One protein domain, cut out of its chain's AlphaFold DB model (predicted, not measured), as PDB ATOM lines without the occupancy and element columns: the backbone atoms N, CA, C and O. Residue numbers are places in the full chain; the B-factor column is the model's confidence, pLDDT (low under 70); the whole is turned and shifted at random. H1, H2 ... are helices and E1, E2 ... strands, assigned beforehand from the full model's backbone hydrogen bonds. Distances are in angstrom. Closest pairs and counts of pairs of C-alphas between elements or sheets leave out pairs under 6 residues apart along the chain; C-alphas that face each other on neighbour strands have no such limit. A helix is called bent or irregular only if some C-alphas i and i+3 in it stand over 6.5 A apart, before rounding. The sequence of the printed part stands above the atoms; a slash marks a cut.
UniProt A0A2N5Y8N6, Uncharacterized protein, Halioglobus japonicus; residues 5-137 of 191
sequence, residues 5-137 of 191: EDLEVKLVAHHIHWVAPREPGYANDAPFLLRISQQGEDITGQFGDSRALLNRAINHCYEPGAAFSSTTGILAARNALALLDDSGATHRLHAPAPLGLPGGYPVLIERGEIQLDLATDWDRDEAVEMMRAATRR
ATOM      1  N   GLU A   5     192.579 109.956 123.767       85.75
ATOM      2  CA  GLU A   5     193.467 108.796 123.596       85.75
ATOM      3  C   GLU A   5     194.951 109.179 123.437       85.75
ATOM      4  O   GLU A   5     195.826 108.356 123.699       85.75
ATOM      5  N   ASP A   6     195.250 110.435 123.091       90.75
ATOM      6  CA  ASP A   6     196.620 110.957 122.984       90.75
ATOM      7  C   ASP A   6     197.189 111.442 124.332       90.75
ATOM      8  O   ASP A   6     198.322 111.937 124.390       90.75
ATOM      9  N   LEU A   7     196.395 111.365 125.409       94.50
ATOM     10  CA  LEU A   7     196.772 111.831 126.738       94.50
ATOM     11  C   LEU A   7     197.286 110.687 127.611       94.50
ATOM     12  O   LEU A   7     196.634 109.660 127.788       94.50
ATOM     13  N   GLU A   8     198.421 110.922 128.256       95.31
ATOM     14  CA  GLU A   8     198.934 110.080 129.330       95.31
ATOM     15  C   GLU A   8     198.631 110.737 130.677       95.31
ATOM     16  O   GLU A   8     198.943 111.909 130.892       95.31
ATOM     17  N   VAL A   9     198.018 109.987 131.595       95.75
ATOM     18  CA  VAL A   9     197.668 110.477 132.932       95.75
ATOM     19  C   VAL A   9     198.356 109.625 133.984       95.75
ATOM     20  O   VAL A   9     198.109 108.423 134.076       95.75
ATOM     21  N   LYS A  10     199.164 110.264 134.830       97.81
ATOM     22  CA  LYS A  10     199.716 109.660 136.047       97.81
ATOM     23  C   LYS A  10     199.119 110.368 137.253       97.81
ATOM     24  O   LYS A  10     199.125 111.596 137.320       97.81
ATOM     25  N   LEU A  11     198.590 109.593 138.192       97.88
ATOM     26  CA  LEU A  11     197.908 110.097 139.381       97.88
ATOM     27  C   LEU A  11     198.358 109.296 140.599       97.88
ATOM     28  O   LEU A  11     198.132 108.094 140.638       97.88
ATOM     29  N   VAL A  12     198.946 109.965 141.590       98.50
ATOM     30  CA  VAL A  12     199.130 109.403 142.934       98.50
ATOM     31  C   VAL A  12     198.117 110.061 143.853       98.50
ATOM     32  O   VAL A  12     198.169 111.275 144.066       98.50
ATOM     33  N   ALA A  13     197.170 109.283 144.369       97.12
ATOM     34  CA  ALA A  13     196.047 109.821 145.123       97.12
ATOM     35  C   ALA A  13     195.542 108.860 146.201       97.12
ATOM     36  O   ALA A  13     195.459 107.648 146.009       97.12
ATOM     37  N   HIS A  14     195.139 109.434 147.332       96.19
ATOM     38  CA  HIS A  14     194.441 108.714 148.385       96.19
ATOM     39  C   HIS A  14     192.939 108.617 148.078       96.19
ATOM     40  O   HIS A  14     192.364 109.496 147.431       96.19
ATOM     41  N   HIS A  15     192.297 107.577 148.611       92.31
ATOM     42  CA  HIS A  15     190.859 107.303 148.498       92.31
ATOM     43  C   HIS A  15     189.972 108.525 148.833       92.31
ATOM     44  O   HIS A  15     188.918 108.718 148.229       92.31
ATOM     45  N   ILE A  16     190.439 109.396 149.729       93.94
ATOM     46  CA  ILE A  16     189.728 110.607 150.164       93.94
ATOM     47  C   ILE A  16     189.322 111.537 149.010       93.94
ATOM     48  O   ILE A  16     188.291 112.201 149.102       93.94
ATOM     49  N   HIS A  17     190.070 111.564 147.899       93.81
ATOM     50  CA  HIS A  17     189.729 112.392 146.731       93.81
ATOM     51  C   HIS A  17     188.464 111.923 146.008       93.81
ATOM     52  O   HIS A  17     187.858 112.699 145.273       93.81
ATOM     53  N   TRP A  18     188.041 110.679 146.234       90.25
ATOM     54  CA  TRP A  18     186.744 110.180 145.786       90.25
ATOM     55  C   TRP A  18     185.617 110.585 146.749       90.25
ATOM     56  O   TRP A  18     184.541 110.965 146.295       90.25
ATOM     57  N   VAL A  19     185.866 110.566 148.063       90.50
ATOM     58  CA  VAL A  19     184.853 110.845 149.101       90.50
ATOM     59  C   VAL A  19     184.559 112.336 149.249       90.50
ATOM     60  O   VAL A  19     183.403 112.747 149.188       90.50
ATOM     61  N   ALA A  20     185.596 113.159 149.423       93.56
ATOM     62  CA  ALA A  20     185.458 114.560 149.809       93.56
ATOM     63  C   ALA A  20     184.582 115.435 148.884       93.56
ATOM     64  O   ALA A  20     183.898 116.318 149.399       93.56
ATOM     65  N   PRO A  21     184.558 115.254 147.546       92.19
ATOM     66  CA  PRO A  21     183.656 116.029 146.688       92.19
ATOM     67  C   PRO A  21     182.201 115.530 146.675       92.19
ATOM     68  O   PRO A  21     181.349 116.227 146.122       92.19
ATOM     69  N   ARG A  22     181.922 114.348 147.244       88.88
ATOM     70  CA  ARG A  22     180.610 113.677 147.212       88.88
ATOM     71  C   ARG A  22     179.897 113.699 148.559       88.88
ATOM     72  O   ARG A  22     178.684 113.876 148.592       88.88
ATOM     73  N   GLU A  23     180.646 113.515 149.641       87.50
ATOM     74  CA  GLU A  23     180.098 113.321 150.981       87.50
ATOM     75  C   GLU A  23     180.347 114.552 151.868       87.50
ATOM     76  O   GLU A  23     181.463 115.084 151.905       87.50
ATOM     77  N   PRO A  24     179.331 115.030 152.609       86.25
ATOM     78  CA  PRO A  24     179.504 116.142 153.535       86.25
ATOM     79  C   PRO A  24     180.427 115.763 154.704       86.25
ATOM     80  O   PRO A  24     180.514 114.604 155.099       86.25
ATOM     81  N   GLY A  25     181.083 116.763 155.299       85.06
ATOM     82  CA  GLY A  25     181.903 116.594 156.509       85.06
ATOM     83  C   GLY A  25     183.384 116.288 156.264       85.06
ATOM     84  O   GLY A  25     184.170 116.351 157.205       85.06
ATOM     85  N   TYR A  26     183.792 116.040 155.019       88.56
ATOM     86  CA  TYR A  26     185.191 115.794 154.670       88.56
ATOM     87  C   TYR A  26     185.914 117.062 154.208       88.56
ATOM     88  O   TYR A  26     185.408 117.841 153.397       88.56
ATOM     89  N   ALA A  27     187.148 117.243 154.681       90.06
ATOM     90  CA  ALA A  27     188.048 118.261 154.151       90.06
ATOM     91  C   ALA A  27     188.607 117.819 152.787       90.06
ATOM     92  O   ALA A  27     189.214 116.755 152.663       90.06
ATOM     93  N   ASN A  28     188.441 118.653 151.758       93.19
ATOM     94  CA  ASN A  28     188.992 118.411 150.420       93.19
ATOM     95  C   ASN A  28     190.365 119.086 150.250       93.19
ATOM     96  O   ASN A  28     190.562 119.921 149.368       93.19
ATOM     97  N   ASP A  29     191.296 118.767 151.149       93.75
ATOM     98  CA  ASP A  29     192.608 119.420 151.250       93.75
ATOM     99  C   ASP A  29     193.798 118.447 151.158       93.75
ATOM    100  O   ASP A  29     194.946 118.886 151.129       93.75
ATOM    101  N   ALA A  30     193.542 117.137 151.087       95.25
ATOM    102  CA  ALA A  30     194.587 116.119 151.067       95.25
ATOM    103  C   ALA A  30     195.541 116.288 149.864       95.25
ATOM    104  O   ALA A  30     195.109 116.688 148.780       95.25
ATOM    105  N   PRO A  31     196.834 115.962 149.994       95.75
ATOM    106  CA  PRO A  31     197.762 116.036 148.869       95.75
ATOM    107  C   PRO A  31     197.467 114.959 147.808       95.75
ATOM    108  O   PRO A  31     196.845 113.928 148.085       95.75
ATOM    109  N   PHE A  32     197.904 115.218 146.577       97.31
ATOM    110  CA  PHE A  32     197.959 114.270 145.461       97.31
ATOM    111  C   PHE A  32     199.009 114.748 144.451       97.31
ATOM    112  O   PHE A  32     199.364 115.929 144.443       97.31
ATOM    113  N   LEU A  33     199.460 113.854 143.574       97.94
ATOM    114  CA  LEU A  33     200.296 114.189 142.420       97.94
ATOM    115  C   LEU A  33     199.529 113.892 141.136       97.94
ATOM    116  O   LEU A  33     198.956 112.814 141.006       97.94
ATOM    117  N   LEU A  34     199.524 114.826 140.187       98.06
ATOM    118  CA  LEU A  34     198.890 114.661 138.882       98.06
ATOM    119  C   LEU A  34     199.851 115.117 137.786       98.06
ATOM    120  O   LEU A  34     200.385 116.222 137.849       98.06
ATOM    121  N   ARG A  35     200.033 114.268 136.778       97.88
ATOM    122  CA  ARG A  35     200.697 114.577 135.510       97.88
ATOM    123  C   ARG A  35     199.716 114.252 134.397       97.88
ATOM    124  O   ARG A  35     199.235 113.123 134.326       97.88
ATOM    125  N   ILE A  36     199.439 115.224 133.540       97.25
ATOM    126  CA  ILE A  36     198.763 115.020 132.262       97.25
ATOM    127  C   ILE A  36     199.768 115.386 131.184       97.25
ATOM    128  O   ILE A  36     200.222 116.530 131.124       97.25
ATOM    129  N   SER A  37     200.110 114.422 130.343       96.62
ATOM    130  CA  SER A  37     201.090 114.597 129.282       96.62
ATOM    131  C   SER A  37     200.504 114.313 127.909       96.62
ATOM    132  O   SER A  37     199.633 113.462 127.758       96.62
ATOM    133  N   GLN A  38     201.004 115.022 126.900       95.31
ATOM    134  CA  GLN A  38     200.714 114.757 125.495       95.31
ATOM    135  C   GLN A  38     202.041 114.684 124.746       95.31
ATOM    136  O   GLN A  38     202.846 115.606 124.828       95.31
ATOM    137  N   GLN A  39     202.289 113.575 124.042       91.94
ATOM    138  CA  GLN A  39     203.553 113.345 123.316       91.94
ATOM    139  C   GLN A  39     204.809 113.538 124.197       91.94
ATOM    140  O   GLN A  39     205.856 113.974 123.726       91.94
ATOM    141  N   GLY A  40     204.703 113.206 125.490       91.06
ATOM    142  CA  GLY A  40     205.780 113.337 126.476       91.06
ATOM    143  C   GLY A  40     205.933 114.728 127.106       91.06
ATOM    144  O   GLY A  40     206.694 114.866 128.061       91.06
ATOM    145  N   GLU A  41     205.206 115.745 126.641       94.75
ATOM    146  CA  GLU A  41     205.217 117.077 127.255       94.75
ATOM    147  C   GLU A  41     204.220 117.156 128.415       94.75
ATOM    148  O   GLU A  41     203.087 116.696 128.288       94.75
ATOM    149  N   ASP A  42     204.618 117.739 129.551       96.56
ATOM    150  CA  ASP A  42     203.705 118.030 130.663       96.56
ATOM    151  C   ASP A  42     202.785 119.205 130.308       96.56
ATOM    152  O   ASP A  42     203.213 120.356 130.198       96.56
ATOM    153  N   ILE A  43     201.500 118.900 130.152       96.88
ATOM    154  CA  ILE A  43     200.445 119.859 129.840       96.88
ATOM    155  C   ILE A  43     199.447 120.016 130.993       96.88
ATOM    156  O   ILE A  43     198.384 120.608 130.806       96.88
ATOM    157  N   THR A  44     199.773 119.533 132.197       96.81
ATOM    158  CA  THR A  44     198.882 119.553 133.373       96.81
ATOM    159  C   THR A  44     198.323 120.951 133.639       96.81
ATOM    160  O   THR A  44     197.121 121.116 133.851       96.81
ATOM    161  N   GLY A  45     199.170 121.981 133.537       96.31
ATOM    162  CA  GLY A  45     198.781 123.377 133.762       96.31
ATOM    163  C   GLY A  45     197.731 123.920 132.783       96.31
ATOM    164  O   GLY A  45     197.045 124.888 133.106       96.31
ATOM    165  N   GLN A  46     197.541 123.290 131.618       96.06
ATOM    166  CA  GLN A  46     196.525 123.703 130.642       96.06
ATOM    167  C   GLN A  46     195.094 123.405 131.117       96.06
ATOM    168  O   GLN A  46     194.141 124.006 130.621       96.06
ATOM    169  N   PHE A  47     194.932 122.514 132.099       94.50
ATOM    170  CA  PHE A  47     193.628 122.132 132.646       94.50
ATOM    171  C   PHE A  47     193.189 122.990 133.846       94.50
ATOM    172  O   PHE A  47     192.102 122.777 134.396       94.50
ATOM    173  N   GLY A  48     193.995 123.989 134.225       95.56
ATOM    174  CA  GLY A  48     193.720 124.893 135.337       95.56
ATOM    175  C   GLY A  48     193.940 124.231 136.696       95.56
ATOM    176  O   GLY A  48     194.945 123.565 136.919       95.56
ATOM    177  N   ASP A  49     193.004 124.439 137.621       97.00
ATOM    178  CA  ASP A  49     193.072 123.863 138.966       97.00
ATOM    179  C   ASP A  49     192.842 122.340 138.925       97.00
ATOM    180  O   ASP A  49     191.740 121.859 138.636       97.00
ATOM    181  N   SER A  50     193.889 121.580 139.249       96.94
ATOM    182  CA  SER A  50     193.875 120.115 139.262       96.94
ATOM    183  C   SER A  50     192.880 119.520 140.260       96.94
ATOM    184  O   SER A  50     192.282 118.484 139.977       96.94
ATOM    185  N   ARG A  51     192.648 120.162 141.412       96.25
ATOM    186  CA  ARG A  51     191.661 119.692 142.393       96.25
ATOM    187  C   ARG A  51     190.249 119.912 141.873       96.25
ATOM    188  O   ARG A  51     189.416 119.013 141.960       96.25
ATOM    189  N   ALA A  52     189.980 121.076 141.283       96.19
ATOM    190  CA  ALA A  52     188.697 121.331 140.634       96.19
ATOM    191  C   ALA A  52     188.450 120.350 139.475       96.19
ATOM    192  O   ALA A  52     187.326 119.876 139.303       96.19
ATOM    193  N   LEU A  53     189.490 120.008 138.705       95.50
ATOM    194  CA  LEU A  53     189.419 118.989 137.658       95.50
ATOM    195  C   LEU A  53     189.058 117.607 138.223       95.50
ATOM    196  O   LEU A  53     188.103 117.001 137.732       95.50
ATOM    197  N   LEU A  54     189.764 117.134 139.258       95.06
ATOM    198  CA  LEU A  54     189.475 115.856 139.920       95.06
ATOM    199  C   LEU A  54     188.045 115.820 140.470       95.06
ATOM    200  O   LEU A  54     187.300 114.891 140.174       95.06
ATOM    201  N   ASN A  55     187.617 116.867 141.181       95.06
ATOM    202  CA  ASN A  55     186.256 116.962 141.717       95.06
ATOM    203  C   ASN A  55     185.196 116.858 140.611       95.06
ATOM    204  O   ASN A  55     184.204 116.147 140.771       95.06
ATOM    205  N   ARG A  56     185.401 117.540 139.473       94.06
ATOM    206  CA  ARG A  56     184.496 117.433 138.316       94.06
ATOM    207  C   ARG A  56     184.461 116.010 137.768       94.06
ATOM    208  O   ARG A  56     183.375 115.508 137.504       94.06
ATOM    209  N   ALA A  57     185.615 115.363 137.610       91.25
ATOM    210  CA  ALA A  57     185.672 113.986 137.128       91.25
ATOM    211  C   ALA A  57     184.898 113.039 138.059       91.25
ATOM    212  O   ALA A  57     184.062 112.268 137.595       91.25
ATOM    213  N   ILE A  58     185.088 113.150 139.376       90.38
ATOM    214  CA  ILE A  58     184.365 112.322 140.349       90.38
ATOM    215  C   ILE A  58     182.854 112.575 140.307       90.38
ATOM    216  O   ILE A  58     182.075 111.624 140.249       90.38
ATOM    217  N   ASN A  59     182.429 113.838 140.283       89.19
ATOM    218  CA  ASN A  59     181.011 114.195 140.348       89.19
ATOM    219  C   ASN A  59     180.243 113.935 139.044       89.19
ATOM    220  O   ASN A  59     179.016 113.843 139.076       89.19
ATOM    221  N   HIS A  60     180.932 113.834 137.904       88.62
ATOM    222  CA  HIS A  60     180.289 113.669 136.597       88.62
ATOM    223  C   HIS A  60     180.507 112.300 135.948       88.62
ATOM    224  O   HIS A  60     179.693 111.914 135.111       88.62
ATOM    225  N   CYS A  61     181.573 111.573 136.295       85.19
ATOM    226  CA  CYS A  61     181.916 110.312 135.630       85.19
ATOM    227  C   CYS A  61     181.564 109.059 136.442       85.19
ATOM    228  O   CYS A  61     181.605 107.968 135.883       85.19
ATOM    229  N   TYR A  62     181.220 109.187 137.726       82.06
ATOM    230  CA  TYR A  62     180.796 108.048 138.542       82.06
ATOM    231  C   TYR A  62     179.279 107.903 138.582       82.06
ATOM    232  O   TYR A  62     178.545 108.890 138.663       82.06
ATOM    233  N   GLU A  63     178.806 106.656 138.613       82.00
ATOM    234  CA  GLU A  63     177.388 106.388 138.811       82.00
ATOM    235  C   GLU A  63     176.921 106.819 140.221       82.00
ATOM    236  O   GLU A  63     177.665 106.683 141.206       82.00
ATOM    237  N   PRO A  64     175.683 107.336 140.350       76.88
ATOM    238  CA  PRO A  64     175.109 107.710 141.638       76.88
ATOM    239  C   PRO A  64     174.708 106.483 142.476       76.88
ATOM    240  O   PRO A  64     174.448 105.397 141.954       76.88
ATOM    241  N   GLY A  65     174.580 106.674 143.793       75.44
ATOM    242  CA  GLY A  65     174.139 105.623 144.724       75.44
ATOM    243  C   GLY A  65     175.094 104.428 144.765       75.44
ATOM    244  O   GLY A  65     176.260 104.565 144.436       75.44
ATOM    245  N   ALA A  66     174.624 103.237 145.138       76.56
ATOM    246  CA  ALA A  66     175.485 102.051 145.276       76.56
ATOM    247  C   ALA A  66     176.064 101.512 143.947       76.56
ATOM    248  O   ALA A  66     176.924 100.628 143.965       76.56
ATOM    249  N   ALA A  67     175.605 102.034 142.801       80.00
ATOM    250  CA  ALA A  67     176.009 101.570 141.477       80.00
ATOM    251  C   ALA A  67     177.504 101.780 141.198       80.00
ATOM    252  O   ALA A  67     178.067 100.959 140.488       80.00
ATOM    253  N   PHE A  68     178.176 102.757 141.832       79.75
ATOM    254  CA  PHE A  68     179.628 102.968 141.672       79.75
ATOM    255  C   PHE A  68     180.469 101.715 141.974       79.75
ATOM    256  O   PHE A  68     181.611 101.604 141.527       79.75
ATOM    257  N   SER A  69     179.922 100.766 142.744       83.94
ATOM    258  CA  SER A  69     180.591  99.506 143.073       83.94
ATOM    259  C   SER A  69     180.929  98.685 141.820       83.94
ATOM    260  O   SER A  69     181.904  97.932 141.837       83.94
ATOM    261  N   SER A  70     180.171  98.842 140.724       86.25
ATOM    262  CA  SER A  70     180.481  98.226 139.425       86.25
ATOM    263  C   SER A  70     181.821  98.732 138.885       86.25
ATOM    264  O   SER A  70     182.665  97.924 138.498       86.25
ATOM    265  N   THR A  71     182.047 100.049 138.930       86.31
ATOM    266  CA  THR A  71     183.285 100.703 138.498       86.31
ATOM    267  C   THR A  71     184.478 100.155 139.281       86.31
ATOM    268  O   THR A  71     185.454  99.703 138.678       86.31
ATOM    269  N   THR A  72     184.377 100.079 140.612       87.50
ATOM    270  CA  THR A  72     185.421  99.471 141.456       87.50
ATOM    271  C   THR A  72     185.682  98.012 141.080       87.50
ATOM    272  O   THR A  72     186.837  97.619 140.912       87.50
ATOM    273  N   GLY A  73     184.629  97.208 140.898       91.31
ATOM    274  CA  GLY A  73     184.754  95.798 140.518       91.31
ATOM    275  C   GLY A  73     185.439  95.597 139.164       91.31
ATOM    276  O   GLY A  73     186.316  94.744 139.040       91.31
ATOM    277  N   ILE A  74     185.097  96.413 138.163       91.69
ATOM    278  CA  ILE A  74     185.715  96.375 136.830       91.69
ATOM    279  C   ILE A  74     187.207  96.715 136.915       91.69
ATOM    280  O   ILE A  74     188.031  96.013 136.328       91.69
ATOM    281  N   LEU A  75     187.577  97.767 137.650       91.69
ATOM    282  CA  LEU A  75     188.976  98.192 137.786       91.69
ATOM    283  C   LEU A  75     189.816  97.189 138.591       91.69
ATOM    284  O   LEU A  75     190.962  96.912 138.226       91.69
ATOM    285  N   ALA A  76     189.246  96.593 139.641       94.38
ATOM    286  CA  ALA A  76     189.892  95.521 140.396       94.38
ATOM    287  C   ALA A  76     190.109  94.272 139.525       94.38
ATOM    288  O   ALA A  76     191.209  93.718 139.502       94.38
ATOM    289  N   ALA A  77     189.099  93.869 138.743       96.88
ATOM    290  CA  ALA A  77     189.212  92.744 137.818       96.88
ATOM    291  C   ALA A  77     190.284  92.980 136.746       96.88
ATOM    292  O   ALA A  77     191.033  92.061 136.431       96.88
ATOM    293  N   ARG A  78     190.419  94.207 136.223       96.56
ATOM    294  CA  ARG A  78     191.492  94.558 135.272       96.56
ATOM    295  C   ARG A  78     192.884  94.372 135.868       96.56
ATOM    296  O   ARG A  78     193.730  93.778 135.210       96.56
ATOM    297  N   ASN A  79     193.106  94.823 137.105       96.94
ATOM    298  CA  ASN A  79     194.380  94.604 137.799       96.94
ATOM    299  C   ASN A  79     194.661  93.105 137.996       96.94
ATOM    300  O   ASN A  79     195.757  92.642 137.698       96.94
ATOM    301  N   ALA A  80     193.662  92.330 138.430       96.75
ATOM    302  CA  ALA A  80     193.810  90.885 138.607       96.75
ATOM    303  C   ALA A  80     194.106  90.155 137.285       96.75
ATOM    304  O   ALA A  80     194.972  89.289 137.243       96.75
ATOM    305  N   LEU A  81     193.421  90.515 136.197       97.75
ATOM    306  CA  LEU A  81     193.656  89.929 134.875       97.75
ATOM    307  C   LEU A  81     195.042  90.283 134.329       97.75
ATOM    308  O   LEU A  81     195.695  89.409 133.775       97.75
ATOM    309  N   ALA A  82     195.512  91.516 134.528       97.62
ATOM    310  CA  ALA A  82     196.862  91.922 134.139       97.62
ATOM    311  C   ALA A  82     197.948  91.140 134.899       97.62
ATOM    312  O   ALA A  82     198.966  90.777 134.319       97.62
ATOM    313  N   LEU A  83     197.722  90.836 136.182       96.88
ATOM    314  CA  LEU A  83     198.631  90.004 136.982       96.88
ATOM    315  C   LEU A  83     198.674  88.546 136.517       96.88
ATOM    316  O   LEU A  83     199.694  87.881 136.668       96.88
ATOM    317  N   LEU A  84     197.564  88.043 135.982       97.38
ATOM    318  CA  LEU A  84     197.444  86.674 135.486       97.38
ATOM    319  C   LEU A  84     197.827  86.532 134.006       97.38
ATOM    320  O   LEU A  84     197.847  85.411 133.504       97.38
ATOM    321  N   ASP A  85     198.101  87.636 133.310       97.25
ATOM    322  CA  ASP A  85     198.473  87.619 131.899       97.25
ATOM    323  C   ASP A  85     199.916  87.126 131.710       97.25
ATOM    324  O   ASP A  85     200.888  87.748 132.149       97.25
ATOM    325  N   ASP A  86     200.048  85.998 131.018       95.06
ATOM    326  CA  ASP A  86     201.307  85.334 130.694       95.06
ATOM    327  C   ASP A  86     201.795  85.614 129.261       95.06
ATOM    328  O   ASP A  86     202.868  85.148 128.872       95.06
ATOM    329  N   SER A  87     201.071  86.432 128.486       95.75
ATOM    330  CA  SER A  87     201.427  86.787 127.104       95.75
ATOM    331  C   SER A  87     202.718  87.604 126.982       95.75
ATOM    332  O   SER A  87     203.280  87.732 125.891       95.75
ATOM    333  N   GLY A  88     203.196  88.167 128.095       92.06
ATOM    334  CA  GLY A  88     204.318  89.103 128.135       92.06
ATOM    335  C   GLY A  88     203.934  90.541 127.781       92.06
ATOM    336  O   GLY A  88     204.828  91.369 127.635       92.06
ATOM    337  N   ALA A  89     202.643  90.852 127.642       96.75
ATOM    338  CA  ALA A  89     202.182  92.226 127.489       96.75
ATOM    339  C   ALA A  89     202.407  93.042 128.776       96.75
ATOM    340  O   ALA A  89     202.223  92.549 129.889       96.75
ATOM    341  N   THR A  90     202.772  94.316 128.611       97.81
ATOM    342  CA  THR A  90     202.835  95.287 129.709       97.81
ATOM    343  C   THR A  90     201.512  96.038 129.803       97.81
ATOM    344  O   THR A  90     201.121  96.747 128.873       97.81
ATOM    345  N   HIS A  91     200.848  95.938 130.949       97.75
ATOM    346  CA  HIS A  91     199.613  96.657 131.251       97.75
ATOM    347  C   HIS A  91     199.924  97.936 132.018       97.75
ATOM    348  O   HIS A  91     200.597  97.886 133.044       97.75
ATOM    349  N   ARG A  92     199.404  99.074 131.549       96.88
ATOM    350  CA  ARG A  92     199.441 100.349 132.280       96.88
ATOM    351  C   ARG A  92     198.112 100.555 132.986       96.88
ATOM    352  O   ARG A  92     197.085 100.711 132.327       96.88
ATOM    353  N   LEU A  93     198.120 100.509 134.310       96.94
ATOM    354  CA  LEU A  93     196.918 100.572 135.137       96.94
ATOM    355  C   LEU A  93     197.141 101.488 136.343       96.94
ATOM    356  O   LEU A  93     198.181 102.121 136.493       96.94
ATOM    357  N   HIS A  94     196.136 101.565 137.207       96.56
ATOM    358  CA  HIS A  94     196.237 102.194 138.514       96.56
ATOM    359  C   HIS A  94     195.784 101.186 139.568       96.56
ATOM    360  O   HIS A  94     194.747 100.532 139.403       96.56
ATOM    361  N   ALA A  95     196.551 101.072 140.648       96.81
ATOM    362  CA  ALA A  95     196.310 100.104 141.708       96.81
ATOM    363  C   ALA A  95     196.176 100.805 143.068       96.81
ATOM    364  O   ALA A  95     196.925 101.748 143.346       96.81
ATOM    365  N   PRO A  96     195.240 100.366 143.927       94.69
ATOM    366  CA  PRO A  96     195.238 100.738 145.333       94.69
ATOM    367  C   PRO A  96     196.329  99.954 146.072       94.69
ATOM    368  O   PRO A  96     196.471  98.748 145.885       94.69
ATOM    369  N   ALA A  97     197.084 100.654 146.907       93.69
ATOM    370  CA  ALA A  97     198.133 100.126 147.768       93.69
ATOM    371  C   ALA A  97     199.099  99.097 147.128       93.69
ATOM    372  O   ALA A  97     199.384  98.054 147.730       93.69
ATOM    373  N   PRO A  98     199.621  99.338 145.904       96.12
ATOM    374  CA  PRO A  98     200.547  98.414 145.268       96.12
ATOM    375  C   PRO A  98     201.811  98.274 146.116       96.12
ATOM    376  O   PRO A  98     202.292  99.245 146.697       96.12
ATOM    377  N   LEU A  99     202.361  97.057 146.173       93.94
ATOM    378  CA  LEU A  99     203.585  96.747 146.926       93.94
ATOM    379  C   LEU A  99     203.495  97.071 148.436       93.94
ATOM    380  O   LEU A  99     204.521  97.256 149.084       93.94
ATOM    381  N   GLY A 100     202.279  97.163 148.992       91.56
ATOM    382  CA  GLY A 100     202.051  97.523 150.396       91.56
ATOM    383  C   GLY A 100     202.184  99.019 150.702       91.56
ATOM    384  O   GLY A 100     202.276  99.393 151.868       91.56
ATOM    385  N   LEU A 101     202.217  99.885 149.683       94.50
ATOM    386  CA  LEU A 101     202.315 101.337 149.865       94.50
ATOM    387  C   LEU A 101     200.962 101.970 150.247       94.50
ATOM    388  O   LEU A 101     199.920 101.452 149.863       94.50
ATOM    389  N   PRO A 102     200.938 103.103 150.969       94.06
ATOM    390  CA  PRO A 102     199.701 103.826 151.267       94.06
ATOM    391  C   PRO A 102     199.172 104.580 150.042       94.06
ATOM    392  O   PRO A 102     199.945 105.145 149.281       94.06
ATOM    393  N   GLY A 103     197.850 104.676 149.881       95.06
ATOM    394  CA  GLY A 103     197.226 105.403 148.767       95.06
ATOM    395  C   GLY A 103     197.128 104.580 147.480       95.06
ATOM    396  O   GLY A 103     197.079 103.355 147.519       95.06
ATOM    397  N   GLY A 104     197.027 105.245 146.332       97.00
ATOM    398  CA  GLY A 104     196.933 104.613 145.017       97.00
ATOM    399  C   GLY A 104     197.918 105.224 144.028       97.00
ATOM    400  O   GLY A 104     198.216 106.417 144.116       97.00
ATOM    401  N   TYR A 105     198.432 104.394 143.120       98.62
ATOM    402  CA  TYR A 105     199.523 104.753 142.213       98.62
ATOM    403  C   TYR A 105     199.283 104.239 140.790       98.62
ATOM    404  O   TYR A 105     198.650 103.188 140.616       98.62
ATOM    405  N   PRO A 106     199.855 104.914 139.774       98.38
ATOM    406  CA  PRO A 106     199.987 104.338 138.445       98.38
ATOM    407  C   PRO A 106     200.991 103.178 138.502       98.38
ATOM    408  O   PRO A 106     202.013 103.255 139.192       98.38
ATOM    409  N   VAL A 107     200.697 102.092 137.792       98.44
ATOM    410  CA  VAL A 107     201.508 100.873 137.796       98.44
ATOM    411  C   VAL A 107     201.689 100.296 136.398       98.44
ATOM    412  O   VAL A 107     200.785 100.350 135.561       98.44
ATOM    413  N   LEU A 108     202.852  99.685 136.188       98.31
ATOM    414  CA  LEU A 108     203.094  98.720 135.126       98.31
ATOM    415  C   LEU A 108     202.913  97.318 135.701       98.31
ATOM    416  O   LEU A 108     203.466  97.011 136.759       98.31
ATOM    417  N   ILE A 109     202.161  96.476 134.998       98.19
ATOM    418  CA  ILE A 109     202.004  95.062 135.334       98.19
ATOM    419  C   ILE A 109     202.459  94.228 134.141       98.19
ATOM    420  O   ILE A 109     201.933  94.382 133.040       98.19
ATOM    421  N   GLU A 110     203.442  93.358 134.347       97.81
ATOM    422  CA  GLU A 110     203.978  92.472 133.310       97.81
ATOM    423  C   GLU A 110     204.411  91.149 133.953       97.81
ATOM    424  O   GLU A 110     205.174  91.149 134.917       97.81
ATOM    425  N   ARG A 111     203.948  90.010 133.417       94.88
ATOM    426  CA  ARG A 111     204.314  88.661 133.901       94.88
ATOM    427  C   ARG A 111     204.117  88.476 135.420       94.88
ATOM    428  O   ARG A 111     204.955  87.875 136.085       94.88
ATOM    429  N   GLY A 112     203.018  89.001 135.963       95.19
ATOM    430  CA  GLY A 112     202.682  88.902 137.390       95.19
ATOM    431  C   GLY A 112     203.449  89.847 138.318       95.19
ATOM    432  O   GLY A 112     203.167  89.867 139.514       95.19
ATOM    433  N   GLU A 113     204.365  90.657 137.789       96.19
ATOM    434  CA  GLU A 113     205.132  91.633 138.561       96.19
ATOM    435  C   GLU A 113     204.504  93.025 138.458       96.19
ATOM    436  O   GLU A 113     204.030  93.426 137.394       96.19
ATOM    437  N   ILE A 114     204.530  93.774 139.565       97.75
ATOM    438  CA  ILE A 114     204.045  95.159 139.639       97.75
ATOM    439  C   ILE A 114     205.233  96.101 139.818       97.75
ATOM    440  O   ILE A 114     206.055  95.921 140.716       97.75
ATOM    441  N   GLN A 115     205.274  97.164 139.021       97.81
ATOM    442  CA  GLN A 115     206.202  98.283 139.181       97.81
ATOM    443  C   GLN A 115     205.429  99.600 139.219       97.81
ATOM    444  O   GLN A 115     204.400  99.734 138.563       97.81
ATOM    445  N   LEU A 116     205.913 100.583 139.981       98.38
ATOM    446  CA  LEU A 116     205.319 101.921 139.962       98.38
ATOM    447  C   LEU A 116     205.651 102.620 138.640       98.38
ATOM    448  O   LEU A 116     206.805 102.635 138.224       98.38
ATOM    449  N   ASP A 117     204.652 103.252 138.030       97.94
ATOM    450  CA  ASP A 117     204.797 104.049 136.808       97.94
ATOM    451  C   ASP A 117     204.748 105.550 137.130       97.94
ATOM    452  O   ASP A 117     203.903 106.295 136.633       97.94
ATOM    453  N   LEU A 118     205.616 106.004 138.040       98.06
ATOM    454  CA  LEU A 118     205.674 107.417 138.434       98.06
ATOM    455  C   LEU A 118     206.164 108.295 137.276       98.06
ATOM    456  O   LEU A 118     206.785 107.822 136.319       98.06
ATOM    457  N   ALA A 119     205.870 109.594 137.334       96.62
ATOM    458  CA  ALA A 119     206.535 110.535 136.443       96.62
ATOM    459  C   ALA A 119     208.041 110.574 136.760       96.62
ATOM    460  O   ALA A 119     208.448 110.339 137.895       96.62
ATOM    461  N   THR A 120     208.876 110.847 135.758       93.12
ATOM    462  CA  THR A 120     210.343 110.709 135.862       93.12
ATOM    463  C   THR A 120     210.996 111.643 136.880       93.12
ATOM    464  O   THR A 120     212.097 111.372 137.344       93.12
ATOM    465  N   ASP A 121     210.329 112.740 137.211       95.31
ATOM    466  CA  ASP A 121     210.730 113.774 138.164       95.31
ATOM    467  C   ASP A 121     209.978 113.682 139.504       95.31
ATOM    468  O   ASP A 121     210.096 114.583 140.328       95.31
ATOM    469  N   TRP A 122     209.204 112.617 139.738       97.81
ATOM    470  CA  TRP A 122     208.593 112.352 141.043       97.81
ATOM    471  C   TRP A 122     209.483 111.453 141.893       97.81
ATOM    472  O   TRP A 122     209.862 110.361 141.468       97.81
ATOM    473  N   ASP A 123     209.751 111.885 143.123       97.81
ATOM    474  CA  ASP A 123     210.371 111.037 144.130       97.81
ATOM    475  C   ASP A 123     209.337 110.086 144.752       97.81
ATOM    476  O   ASP A 123     208.204 110.462 145.077       97.81
ATOM    477  N   ARG A 124     209.722 108.815 144.890       97.50
ATOM    478  CA  ARG A 124     208.837 107.776 145.424       97.50
ATOM    479  C   ARG A 124     208.534 108.003 146.900       97.50
ATOM    480  O   ARG A 124     207.389 107.805 147.303       97.50
ATOM    481  N   ASP A 125     209.535 108.359 147.694       97.62
ATOM    482  CA  ASP A 125     209.392 108.465 149.141       97.62
ATOM    483  C   ASP A 125     208.568 109.713 149.488       97.62
ATOM    484  O   ASP A 125     207.648 109.632 150.300       97.62
ATOM    485  N   GLU A 126     208.764 110.824 148.769       97.81
ATOM    486  CA  GLU A 126     207.893 112.004 148.866       97.81
ATOM    487  C   GLU A 126     206.430 111.674 148.533       97.81
ATOM    488  O   GLU A 126     205.512 112.098 149.243       97.81
ATOM    489  N   ALA A 127     206.188 110.879 147.485       97.81
ATOM    490  CA  ALA A 127     204.841 110.443 147.126       97.81
ATOM    491  C   ALA A 127     204.211 109.563 148.222       97.81
ATOM    492  O   ALA A 127     203.021 109.699 148.516       97.81
ATOM    493  N   VAL A 128     204.989 108.673 148.847       97.00
ATOM    494  CA  VAL A 128     204.547 107.850 149.987       97.00
ATOM    495  C   VAL A 128     204.193 108.717 151.191       97.00
ATOM    496  O   VAL A 128     203.113 108.540 151.756       97.00
ATOM    497  N   GLU A 129     205.030 109.687 151.550       96.12
ATOM    498  CA  GLU A 129     204.765 110.591 152.674       96.12
ATOM    499  C   GLU A 129     203.493 111.423 152.459       96.12
ATOM    500  O   GLU A 129     202.679 111.572 153.374       96.12
ATOM    501  N   MET A 130     203.240 111.887 151.228       96.44
ATOM    502  CA  MET A 130     201.971 112.541 150.888       96.44
ATOM    503  C   MET A 130     200.771 111.615 151.108       96.44
ATOM    504  O   MET A 130     199.754 112.044 151.660       96.44
ATOM    505  N   MET A 131     200.867 110.347 150.702       96.62
ATOM    506  CA  MET A 131     199.775 109.391 150.895       96.62
ATOM    507  C   MET A 131     199.552 109.061 152.373       96.62
ATOM    508  O   MET A 131     198.398 109.028 152.799       96.62
ATOM    509  N   ARG A 132     200.616 108.930 153.180       94.38
ATOM    510  CA  ARG A 132     200.509 108.781 154.646       94.38
ATOM    511  C   ARG A 132     199.825 109.982 155.292       94.38
ATOM    512  O   ARG A 132     198.936 109.819 156.125       94.38
ATOM    513  N   ALA A 133     200.179 111.199 154.878       93.75
ATOM    514  CA  ALA A 133     199.518 112.407 155.367       93.75
ATOM    515  C   ALA A 133     198.022 112.438 154.999       93.75
ATOM    516  O   ALA A 133     197.188 112.866 155.801       93.75
ATOM    517  N   ALA A 134     197.668 111.955 153.803       94.94
ATOM    518  CA  ALA A 134     196.285 111.876 153.347       94.94
ATOM    519  C   ALA A 134     195.455 110.817 154.098       94.94
ATOM    520  O   ALA A 134     194.268 111.053 154.327       94.94
ATOM    521  N   THR A 135     196.062 109.707 154.531       92.62
ATOM    522  CA  THR A 135     195.412 108.638 155.316       92.62
ATOM    523  C   THR A 135     194.741 109.156 156.590       92.62
ATOM    524  O   THR A 135     193.650 108.707 156.940       92.62
ATOM    525  N   ARG A 136     195.288 110.213 157.202       92.44
ATOM    526  CA  ARG A 136     194.674 110.888 158.360       92.44
ATOM    527  C   ARG A 136     193.293 111.459 158.100       92.44
ATOM    528  O   ARG A 136     192.574 111.661 159.062       92.44
ATOM    529  N   ARG A 137     192.914 111.753 156.849       92.00
ATOM    530  CA  ARG A 137     191.550 112.219 156.520       92.00
ATOM    531  C   ARG A 137     190.520 111.091 156.561       92.00
ATOM    532  O   ARG A 137     189.326 111.362 156.516       92.00
TER     533      ARG A 137
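This is residues 5 to 137 of the 191 residues of an uncharacterized protein of Halioglobus japonicus (UniProt A0A2N5Y8N6). Two small sheets meet where E1 comes close to E4: a strongly twisted three-stranded sheet, E3, E4 and E5, with the long helix H4 over one face by its residues 75 to 84, and a pair of strands, E1 and E2. H5 packs on the end of that pair where E1 finishes and E2 starts, while H2 and the first residues of H3 lie by E2. The printed part has 133 residues, with five named helices and five named strands in the order E1 H1 E2 H2 H3 H4 E3 E4 E5 H5, class mixed; both sheets are antiparallel, in the orders E3 E4 E5 and E1 E2. It is compact, with a radius of gyration of the C-alphas of 15.2 A and spans of 45 by 36 by 30 A.

Begin with the larger sheet: E3 is residues 91 to 96, 15.3 A long, E4 residues 104 to 110, 18.3 A, and E5 residues 113 to 116, 10.4 A. Find C-alpha 65 at (174.139, 105.623, 144.724); from there H4, residues 65 to 84, runs 31.4 A. E1 starts at C-alpha 7, (196.772, 111.831, 126.738), and spans residues 7 to 13, 18.5 A; E2 is residues 32 to 38, 20.2 A. H1 is residues 16 to 19, 5.0 A, H2 residues 44 to 47, 5.9 A, and H3 residues 50 to 61, 15.9 A. H5, residues 124 to 137, runs 21.0 A to C-alpha 137 at (191.550, 112.219, 156.520).

E3, E4 and E5 form a meander, each strand the antiparallel neighbour of the one before, in two hairpins; look at N 93 and O 107, 2.9 A apart, and N 108 and O 115, 2.8 A. H4 on one face makes two layers, at a height over the sheet of 10.6 A, slantwise to the strands at 52 degrees to E3 on the local plane; its closest C-alphas to E4 are Ala 82 and Ile 109, 6.1 A. H4 is only just irregular, C-alphas 65 and 68 being 6.8 A apart. The closest C-alphas of E1 and E4 are Val 12 and Tyr 105, 4.7 A. E1 and E2 are antiparallel at 174 degrees, with N 10 and O 35 2.9 A apart. The C-alphas of Phe 32 in E2 and Met 130 in H5 are 7.0 A apart, those of Ile 36 and Thr 44 in H2 4.7 A. H1 touches H3, closest at C-alphas Trp 18 and Ile 58, 6.3 A, with residues 54 to 58 of H3 alone. H3 and H4 are apart. Every O i to N i+4 pair of H3 is within hydrogen-bond range, against 13 of 16 in H4 and 8 of 10 in H5; H1 and H2 are too short for such a pair.

The C-alphas of Gly 25 and Ser 87 are the two farthest apart, 46.2 A. The printed part has no cut, and the long link is H1 to E2, residues 20 to 31. The mean pLDDT of the printed part is 93.8, and no printed residue is under 70.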